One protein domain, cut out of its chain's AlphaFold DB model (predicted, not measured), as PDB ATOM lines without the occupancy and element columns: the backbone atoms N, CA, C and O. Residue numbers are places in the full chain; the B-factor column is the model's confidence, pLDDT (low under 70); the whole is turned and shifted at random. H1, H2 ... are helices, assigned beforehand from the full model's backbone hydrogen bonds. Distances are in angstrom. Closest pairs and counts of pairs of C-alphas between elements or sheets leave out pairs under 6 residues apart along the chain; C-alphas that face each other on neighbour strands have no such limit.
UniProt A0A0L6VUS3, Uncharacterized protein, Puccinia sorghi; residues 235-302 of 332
ATOM      1  N   ALA A 235     -45.692 143.597  98.677       80.94
ATOM      2  CA  ALA A 235     -45.455 143.772  97.243       80.94
ATOM      3  C   ALA A 235     -43.979 144.084  96.937       80.94
ATOM      4  O   ALA A 235     -43.417 143.566  95.971       80.94
ATOM      5  N   PHE A 236     -43.331 144.875  97.794       81.75
ATOM      6  CA  PHE A 236     -41.915 145.208  97.671       81.75
ATOM      7  C   PHE A 236     -40.998 143.997  97.897       81.75
ATOM      8  O   PHE A 236     -40.049 143.792  97.140       81.75
ATOM      9  N   ILE A 237     -41.299 143.145  98.881       83.88
ATOM     10  CA  ILE A 237     -40.547 141.902  99.109       83.88
ATOM     11  C   ILE A 237     -40.709 140.949  97.918       83.88
ATOM     12  O   ILE A 237     -39.713 140.428  97.416       83.88
ATOM     13  N   HIS A 238     -41.933 140.767  97.414       81.75
ATOM     14  CA  HIS A 238     -42.184 139.933  96.233       81.75
ATOM     15  C   HIS A 238     -41.438 140.434  94.997       81.75
ATOM     16  O   HIS A 238     -40.869 139.638  94.250       81.75
ATOM     17  N   LEU A 239     -41.387 141.747  94.810       85.88
ATOM     18  CA  LEU A 239     -40.610 142.376  93.755       85.88
ATOM     19  C   LEU A 239     -39.104 142.106  93.907       85.88
ATOM     20  O   LEU A 239     -38.463 141.722  92.931       85.88
ATOM     21  N   ILE A 240     -38.531 142.286  95.102       85.62
ATOM     22  CA  ILE A 240     -37.104 142.006  95.339       85.62
ATOM     23  C   ILE A 240     -36.796 140.535  95.055       85.62
ATOM     24  O   ILE A 240     -35.793 140.229  94.403       85.62
ATOM     25  N   MET A 241     -37.662 139.623  95.501       85.94
ATOM     26  CA  MET A 241     -37.521 138.195  95.221       85.94
ATOM     27  C   MET A 241     -37.588 137.904  93.719       85.94
ATOM     28  O   MET A 241     -36.764 137.145  93.213       85.94
ATOM     29  N   TYR A 242     -38.512 138.542  92.998       87.62
ATOM     30  CA  TYR A 242     -38.647 138.396  91.550       87.62
ATOM     31  C   TYR A 242     -37.402 138.891  90.802       87.62
ATOM     32  O   TYR A 242     -36.858 138.162  89.973       87.62
ATOM     33  N   ILE A 243     -36.897 140.084  91.141       86.25
ATOM     34  CA  ILE A 243     -35.665 140.638  90.557       86.25
ATOM     35  C   ILE A 243     -34.481 139.706  90.843       86.25
ATOM     36  O   ILE A 243     -33.709 139.394  89.940       86.25
ATOM     37  N   SER A 244     -34.360 139.208  92.075       84.06
ATOM     38  CA  SER A 244     -33.275 138.301  92.473       84.06
ATOM     39  C   SER A 244     -33.323 136.974  91.709       84.06
ATOM     40  O   SER A 244     -32.292 136.496  91.236       84.06
ATOM     41  N   PHE A 245     -34.517 136.400  91.537       86.38
ATOM     42  CA  PHE A 245     -34.723 135.186  90.747       86.38
ATOM     43  C   PHE A 245     -34.341 135.396  89.277       86.38
ATOM     44  O   PHE A 245     -33.636 134.572  88.694       86.38
ATOM     45  N   PHE A 246     -34.747 136.522  88.687       83.31
ATOM     46  CA  PHE A 246     -34.421 136.837  87.299       83.31
ATOM     47  C   PHE A 246     -32.933 137.101  87.078       83.31
ATOM     48  O   PHE A 246     -32.373 136.634  86.088       83.31
ATOM     49  N   LEU A 247     -32.271 137.796  88.006       82.31
ATOM     50  CA  LEU A 247     -30.819 137.982  87.962       82.31
ATOM     51  C   LEU A 247     -30.083 136.640  88.066       82.31
ATOM     52  O   LEU A 247     -29.088 136.430  87.372       82.31
ATOM     53  N   HIS A 248     -30.589 135.710  88.879       83.12
ATOM     54  CA  HIS A 248     -30.032 134.364  88.985       83.12
ATOM     55  C   HIS A 248     -30.206 133.556  87.687       83.12
ATOM     56  O   HIS A 248     -29.245 132.953  87.209       83.12
ATOM     57  N   GLN A 249     -31.394 133.590  87.075       82.25
ATOM     58  CA  GLN A 249     -31.655 132.978  85.764       82.25
ATOM     59  C   GLN A 249     -30.741 133.559  84.672       82.25
ATOM     60  O   GLN A 249     -30.034 132.821  83.988       82.25
ATOM     61  N   ALA A 250     -30.668 134.890  84.571       81.00
ATOM     62  CA  ALA A 250     -29.853 135.573  83.565       81.00
ATOM     63  C   ALA A 250     -28.352 135.269  83.712       81.00
ATOM     64  O   ALA A 250     -27.637 135.155  82.712       81.00
ATOM     65  N   LYS A 251     -27.873 135.102  84.952       82.62
ATOM     66  CA  LYS A 251     -26.495 134.684  85.232       82.62
ATOM     67  C   LYS A 251     -26.213 133.268  84.722       82.62
ATOM     68  O   LYS A 251     -25.132 133.042  84.179       82.62
ATOM     69  N   ASN A 252     -27.160 132.345  84.870       85.50
ATOM     70  CA  ASN A 252     -26.986 130.949  84.464       85.50
ATOM     71  C   ASN A 252     -27.033 130.764  82.944       85.50
ATOM     72  O   ASN A 252     -26.293 129.946  82.406       85.50
ATOM     73  N   GLU A 253     -27.846 131.552  82.242       87.62
ATOM     74  CA  GLU A 253     -27.956 131.471  80.780       87.62
ATOM     75  C   GLU A 253     -26.830 132.214  80.040       87.62
ATOM     76  O   GLU A 253     -26.726 132.133  78.817       87.62
ATOM     77  N   GLY A 254     -25.991 132.980  80.750       91.19
ATOM     78  CA  GLY A 254     -24.906 133.765  80.149       91.19
ATOM     79  C   GLY A 254     -25.385 134.853  79.174       91.19
ATOM     80  O   GLY A 254     -24.575 135.452  78.461       91.19
ATOM     81  N   ASN A 255     -26.690 135.136  79.128       87.19
ATOM     82  CA  ASN A 255     -27.290 136.013  78.134       87.19
ATOM     83  C   ASN A 255     -27.388 137.455  78.648       87.19
ATOM     84  O   ASN A 255     -28.438 137.942  79.075       87.19
ATOM     85  N   ILE A 256     -26.261 138.165  78.565       81.88
ATOM     86  CA  ILE A 256     -26.113 139.562  79.011       81.88
ATOM     87  C   ILE A 256     -27.172 140.486  78.375       81.88
ATOM     88  O   ILE A 256     -27.629 141.438  79.006       81.88
ATOM     89  N   LYS A 257     -27.627 140.193  77.147       80.69
ATOM     90  CA  LYS A 257     -28.639 141.007  76.451       80.69
ATOM     91  C   LYS A 257     -30.000 140.967  77.150       80.69
ATOM     92  O   LYS A 257     -30.650 142.005  77.259       80.69
ATOM     93  N   VAL A 258     -30.404 139.797  77.650       82.31
ATOM     94  CA  VAL A 258     -31.665 139.622  78.387       82.31
ATOM     95  C   VAL A 258     -31.593 140.352  79.728       82.31
ATOM     96  O   VAL A 258     -32.540 141.039  80.106       82.31
ATOM     97  N   MET A 259     -30.433 140.306  80.389       82.44
ATOM     98  CA  MET A 259     -30.205 141.012  81.652       82.44
ATOM     99  C   MET A 259     -30.342 142.535  81.497       82.44
ATOM    100  O   MET A 259     -31.032 143.174  82.293       82.44
ATOM    101  N   CYS A 260     -29.752 143.119  80.447       82.25
ATOM    102  CA  CYS A 260     -29.853 144.556  80.176       82.25
ATOM    103  C   CYS A 260     -31.280 144.983  79.801       82.25
ATOM    104  O   CYS A 260     -31.779 145.977  80.329       82.25
ATOM    105  N   ALA A 261     -31.954 144.226  78.927       82.12
ATOM    106  CA  ALA A 261     -33.324 144.528  78.516       82.12
ATOM    107  C   ALA A 261     -34.300 144.460  79.699       82.12
ATOM    108  O   ALA A 261     -35.167 145.324  79.842       82.12
ATOM    109  N   HIS A 262     -34.129 143.473  80.580       82.12
ATOM    110  CA  HIS A 262     -34.999 143.321  81.734       82.12
ATOM    111  C   HIS A 262     -34.714 144.361  82.822       82.12
ATOM    112  O   HIS A 262     -35.652 144.958  83.346       82.12
ATOM    113  N   SER A 263     -33.440 144.663  83.094       82.50
ATOM    114  CA  SER A 263     -33.054 145.726  84.036       82.50
ATOM    115  C   SER A 263     -33.575 147.097  83.593       82.50
ATOM    116  O   SER A 263     -33.996 147.897  84.427       82.50
ATOM    117  N   PHE A 264     -33.588 147.363  82.284       83.50
ATOM    118  CA  PHE A 264     -34.191 148.568  81.719       83.50
ATOM    119  C   PHE A 264     -35.715 148.589  81.905       83.50
ATOM    120  O   PHE A 264     -36.265 149.592  82.350       83.50
ATOM    121  N   TRP A 265     -36.399 147.471  81.641       85.44
ATOM    122  CA  TRP A 265     -37.845 147.349  81.859       85.44
ATOM    123  C   TRP A 265     -38.249 147.560  83.318       85.44
ATOM    124  O   TRP A 265     -39.198 148.294  83.591       85.44
ATOM    125  N   VAL A 266     -37.513 146.958  84.253       84.31
ATOM    126  CA  VAL A 266     -37.722 147.129  85.696       84.31
ATOM    127  C   VAL A 266     -37.542 148.601  86.074       84.31
ATOM    128  O   VAL A 266     -38.410 149.172  86.728       84.31
ATOM    129  N   TRP A 267     -36.479 149.256  85.601       83.31
ATOM    130  CA  TRP A 267     -36.251 150.681  85.851       83.31
ATOM    131  C   TRP A 267     -37.364 151.582  85.293       83.31
ATOM    132  O   TRP A 267     -37.832 152.482  85.994       83.31
ATOM    133  N   CYS A 268     -37.846 151.317  84.076       78.12
ATOM    134  CA  CYS A 268     -38.983 152.030  83.489       78.12
ATOM    135  C   CYS A 268     -40.271 151.824  84.302       78.12
ATOM    136  O   CYS A 268     -41.004 152.784  84.541       78.12
ATOM    137  N   LEU A 269     -40.525 150.601  84.783       81.31
ATOM    138  CA  LEU A 269     -41.668 150.302  85.649       81.31
ATOM    139  C   LEU A 269     -41.594 151.113  86.955       81.31
ATOM    140  O   LEU A 269     -42.576 151.742  87.342       81.31
ATOM    141  N   PHE A 270     -40.423 151.180  87.599       80.50
ATOM    142  CA  PHE A 270     -40.238 151.988  88.815       80.50
ATOM    143  C   PHE A 270     -40.353 153.488  88.570       80.50
ATOM    144  O   PHE A 270     -40.939 154.194  89.386       80.50
ATOM    145  N   SER A 271     -39.832 153.971  87.444       77.19
ATOM    146  CA  SER A 271     -39.817 155.401  87.119       77.19
ATOM    147  C   SER A 271     -41.199 155.941  86.739       77.19
ATOM    148  O   SER A 271     -41.437 157.141  86.834       77.19
ATOM    149  N   THR A 272     -42.114 155.065  86.314       77.75
ATOM    150  CA  THR A 272     -43.485 155.428  85.917       77.75
ATOM    151  C   THR A 272     -44.514 155.254  87.031       77.75
ATOM    152  O   THR A 272     -45.619 155.782  86.915       77.75
ATOM    153  N   LEU A 273     -44.176 154.568  88.130       80.31
ATOM    154  CA  LEU A 273     -45.075 154.413  89.270       80.31
ATOM    155  C   LEU A 273     -45.058 155.680  90.153       80.31
ATOM    156  O   LEU A 273     -44.074 155.924  90.855       80.31
ATOM    157  N   PRO A 274     -46.160 156.459  90.218       67.62
ATOM    158  CA  PRO A 274     -46.218 157.712  90.985       67.62
ATOM    159  C   PRO A 274     -46.036 157.505  92.499       67.62
ATOM    160  O   PRO A 274     -45.690 158.437  93.221       67.62
ATOM    161  N   LEU A 275     -46.207 156.269  92.974       63.53
ATOM    162  CA  LEU A 275     -46.014 155.870  94.368       63.53
ATOM    163  C   LEU A 275     -44.545 155.929  94.819       63.53
ATOM    164  O   LEU A 275     -44.286 156.080  96.011       63.53
ATOM    165  N   PHE A 276     -43.581 155.863  93.895       58.47
ATOM    166  CA  PHE A 276     -42.156 155.917  94.239       58.47
ATOM    167  C   PHE A 276     -41.600 157.337  94.366       58.47
ATOM    168  O   PHE A 276     -40.584 157.523  95.029       58.47
ATOM    169  N   SER A 277     -42.292 158.347  93.831       53.97
ATOM    170  CA  SER A 277     -41.891 159.756  93.969       53.97
ATOM    171  C   SER A 277     -41.964 160.255  95.425       53.97
ATOM    172  O   SER A 277     -41.276 161.196  95.809       53.97
ATOM    173  N   PHE A 278     -42.755 159.582  96.271       54.25
ATOM    174  CA  PHE A 278     -42.895 159.910  97.694       54.25
ATOM    175  C   PHE A 278     -41.883 159.201  98.606       54.25
ATOM    176  O   PHE A 278     -41.725 159.587  99.765       54.25
ATOM    177  N   CYS A 279     -41.167 158.188  98.112       52.16
ATOM    178  CA  CYS A 279     -40.158 157.478  98.892       52.16
ATOM    179  C   CYS A 279     -38.777 158.085  98.633       52.16
ATOM    180  O   CYS A 279     -38.156 157.765  97.631       52.16
ATOM    181  N   SER A 280     -38.333 158.949  99.555       49.84
ATOM    182  CA  SER A 280     -36.975 159.483  99.778       49.84
ATOM    183  C   SER A 280     -36.044 159.629  98.549       49.84
ATOM    184  O   SER A 280     -35.660 158.629  97.945       49.84
ATOM    185  N   PRO A 281     -35.503 160.831  98.256       61.41
ATOM    186  CA  PRO A 281     -34.522 161.029  97.176       61.41
ATOM    187  C   PRO A 281     -33.289 160.103  97.258       61.41
ATOM    188  O   PRO A 281     -32.657 159.828  96.238       61.41
ATOM    189  N   GLY A 282     -32.982 159.542  98.436       68.44
ATOM    190  CA  GLY A 282     -31.939 158.526  98.593       68.44
ATOM    191  C   GLY A 282     -32.219 157.205  97.858       68.44
ATOM    192  O   GLY A 282     -31.283 156.538  97.430       68.44
ATOM    193  N   PHE A 283     -33.484 156.828  97.651       68.12
ATOM    194  CA  PHE A 283     -33.846 155.565  97.001       68.12
ATOM    195  C   PHE A 283     -33.609 155.596  95.483       68.12
ATOM    196  O   PHE A 283     -33.014 154.674  94.925       68.12
ATOM    197  N   SER A 284     -33.988 156.696  94.825       66.62
ATOM    198  CA  SER A 284     -33.693 156.922  93.401       66.62
ATOM    199  C   SER A 284     -32.181 156.925  93.129       66.62
ATOM    200  O   SER A 284     -31.709 156.350  92.143       66.62
ATOM    201  N   PHE A 285     -31.399 157.487  94.058       70.00
ATOM    202  CA  PHE A 285     -29.940 157.486  93.990       70.00
ATOM    203  C   PHE A 285     -29.341 156.075  94.107       70.00
ATOM    204  O   PHE A 285     -28.473 155.718  93.314       70.00
ATOM    205  N   LEU A 286     -29.837 155.236  95.025       71.75
ATOM    206  CA  LEU A 286     -29.364 153.852  95.181       71.75
ATOM    207  C   LEU A 286     -29.681 152.972  93.966       71.75
ATOM    208  O   LEU A 286     -28.821 152.205  93.533       71.75
ATOM    209  N   ILE A 287     -30.873 153.116  93.373       72.75
ATOM    210  CA  ILE A 287     -31.216 152.425  92.118       72.75
ATOM    211  C   ILE A 287     -30.275 152.870  90.994       72.75
ATOM    212  O   ILE A 287     -29.784 152.037  90.234       72.75
ATOM    213  N   SER A 288     -29.985 154.170  90.917       73.31
ATOM    214  CA  SER A 288     -29.084 154.723  89.904       73.31
ATOM    215  C   SER A 288     -27.647 154.213  90.072       73.31
ATOM    216  O   SER A 288     -27.024 153.821  89.088       73.31
ATOM    217  N   LEU A 289     -27.133 154.147  91.305       71.19
ATOM    218  CA  LEU A 289     -25.807 153.590  91.597       71.19
ATOM    219  C   LEU A 289     -25.714 152.100  91.263       71.19
ATOM    220  O   LEU A 289     -24.744 151.681  90.634       71.19
ATOM    221  N   PHE A 290     -26.733 151.316  91.621       74.69
ATOM    222  CA  PHE A 290     -26.800 149.902  91.256       74.69
ATOM    223  C   PHE A 290     -26.760 149.718  89.732       74.69
ATOM    224  O   PHE A 290     -26.049 148.857  89.221       74.69
ATOM    225  N   TRP A 291     -27.468 150.568  88.986       72.62
ATOM    226  CA  TRP A 291     -27.496 150.501  87.523       72.62
ATOM    227  C   TRP A 291     -26.155 150.885  86.882       72.62
ATOM    228  O   TRP A 291     -25.727 150.251  85.913       72.62
ATOM    229  N   ILE A 292     -25.467 151.890  87.435       73.19
ATOM    230  CA  ILE A 292     -24.116 152.278  87.009       73.19
ATOM    231  C   ILE A 292     -23.141 151.115  87.223       73.19
ATOM    232  O   ILE A 292     -22.390 150.789  86.305       73.19
ATOM    233  N   ASP A 293     -23.198 150.451  88.378       68.44
ATOM    234  CA  ASP A 293     -22.342 149.304  88.695       68.44
ATOM    235  C   ASP A 293     -22.563 148.134  87.715       68.44
ATOM    236  O   ASP A 293     -21.614 147.624  87.114       68.44
ATOM    237  N   GLN A 294     -23.824 147.794  87.419       68.56
ATOM    238  CA  GLN A 294     -24.156 146.765  86.421       68.56
ATOM    239  C   GLN A 294     -23.681 147.132  85.005       68.56
ATOM    240  O   GLN A 294     -23.207 146.273  84.254       68.56
ATOM    241  N   CYS A 295     -23.758 148.411  84.633       66.06
ATOM    242  CA  CYS A 295     -23.265 148.894  83.344       66.06
ATOM    243  C   CYS A 295     -21.736 148.839  83.234       66.06
ATOM    244  O   CYS A 295     -21.207 148.514  82.167       66.06
ATOM    245  N   VAL A 296     -21.019 149.134  84.321       70.44
ATOM    246  CA  VAL A 296     -19.554 149.029  84.387       70.44
ATOM    247  C   VAL A 296     -19.120 147.563  84.299       70.44
ATOM    248  O   VAL A 296     -18.236 147.240  83.502       70.44
ATOM    249  N   LEU A 297     -19.803 146.660  85.006       60.34
ATOM    250  CA  LEU A 297     -19.553 145.215  84.934       60.34
ATOM    251  C   LEU A 297     -19.799 144.640  83.529       60.34
ATOM    252  O   LEU A 297     -19.045 143.776  83.073       60.34
ATOM    253  N   CYS A 298     -20.796 145.151  82.800       57.47
ATOM    254  CA  CYS A 298     -21.045 144.748  81.413       57.47
ATOM    255  C   CYS A 298     -19.980 145.272  80.432       57.47
ATOM    256  O   CYS A 298     -19.674 144.592  79.452       57.47
ATOM    257  N   LYS A 299     -19.379 146.444  80.689       56.72
ATOM    258  CA  LYS A 299     -18.305 147.011  79.850       56.72
ATOM    259  C   LYS A 299     -16.969 146.274  79.976       56.72
ATOM    260  O   LYS A 299     -16.174 146.325  79.043       56.72
ATOM    261  N   GLY A 300     -16.736 145.544  81.069       50.19
ATOM    262  CA  GLY A 300     -15.513 144.757  81.273       50.19
ATOM    263  C   GLY A 300     -15.349 143.549  80.335       50.19
ATOM    264  O   GLY A 300     -14.275 142.950  80.294       50.19
ATOM    265  N   LYS A 301     -16.378 143.177  79.560       47.09
ATOM    266  CA  LYS A 301     -16.312 142.090  78.569       47.09
ATOM    267  C   LYS A 301     -16.469 142.657  77.155       47.09
ATOM    268  O   LYS A 301     -17.582 142.946  76.731       47.09
ATOM    269  N   ARG A 302     -15.330 142.812  76.459       48.78
ATOM    270  CA  ARG A 302     -15.136 143.138  75.024       48.78
ATOM    271  C   ARG A 302     -16.427 143.365  74.229       48.78
ATOM    272  O   ARG A 302     -17.038 142.423  73.726       48.78
TER     273      ARG A 302
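Overview. This is residues 235 to 302 of the 332 residues of an uncharacterized protein of Puccinia sorghi (UniProt A0A0L6VUS3). Three long helices, H1, H2 and H3, run side by side and nearly in line with one another, up and down in turn, as a loosely joined set with H2 between H1 and H3, which are apart from each other. H1 and H2 make a helical hairpin, and H3 folds back along H2 with little contact; residues 277 to 283 stick out at one end. The printed part has 68 residues with three named helices, in the order H1, H2, H3, and no named strand; the class is all helix. It is only just compact, close to loose, with a radius of gyration of the C-alphas of 13.0 A, and elongated, spanning 39 by 23 by 16 A.

Along the chain. H1, residues 235 to 253, begins at C-alpha 235 at (-45.455, 143.772, 97.243) and is 27.0 A long from first to last C-alpha. H2, residues 256 to 272, is 24.5 A long and begins at C-alpha 256 at (-26.113, 139.562, 79.011). H3, residues 281 to 299, is 27.6 A long and ends at C-alpha 299 at (-18.305, 147.011, 79.850).

Arrangement. H1 and H2 touch, with residues 247 to 250 of H1 and 256 to 259 of H2 alone; their closest C-alphas are those of Ala 250 and Met 259, 5.8 A apart. They run opposite ways at a shallow tilt of 17 degrees. H2 and H3 are close but not clearly touching, the closest C-alphas being those of Ile 256 and Cys 298, 7.6 A apart. They run opposite ways at a shallow tilt of 15 degrees. H1 and H3 are apart. In H1, H2 and H3 every O i to N i+4 pair is within hydrogen-bond range.

Size, cuts and confidence. The C-alphas of Phe 278 and Arg 302, the two farthest apart, are 39.6 A from each other. The printed part has no cut. The link from H1 to H2 is tight, that from H2 to H3 short. The mean pLDDT of the printed part is 74.7; residues 274 to 284, 293 to 295 and 297 to 302 are under 70.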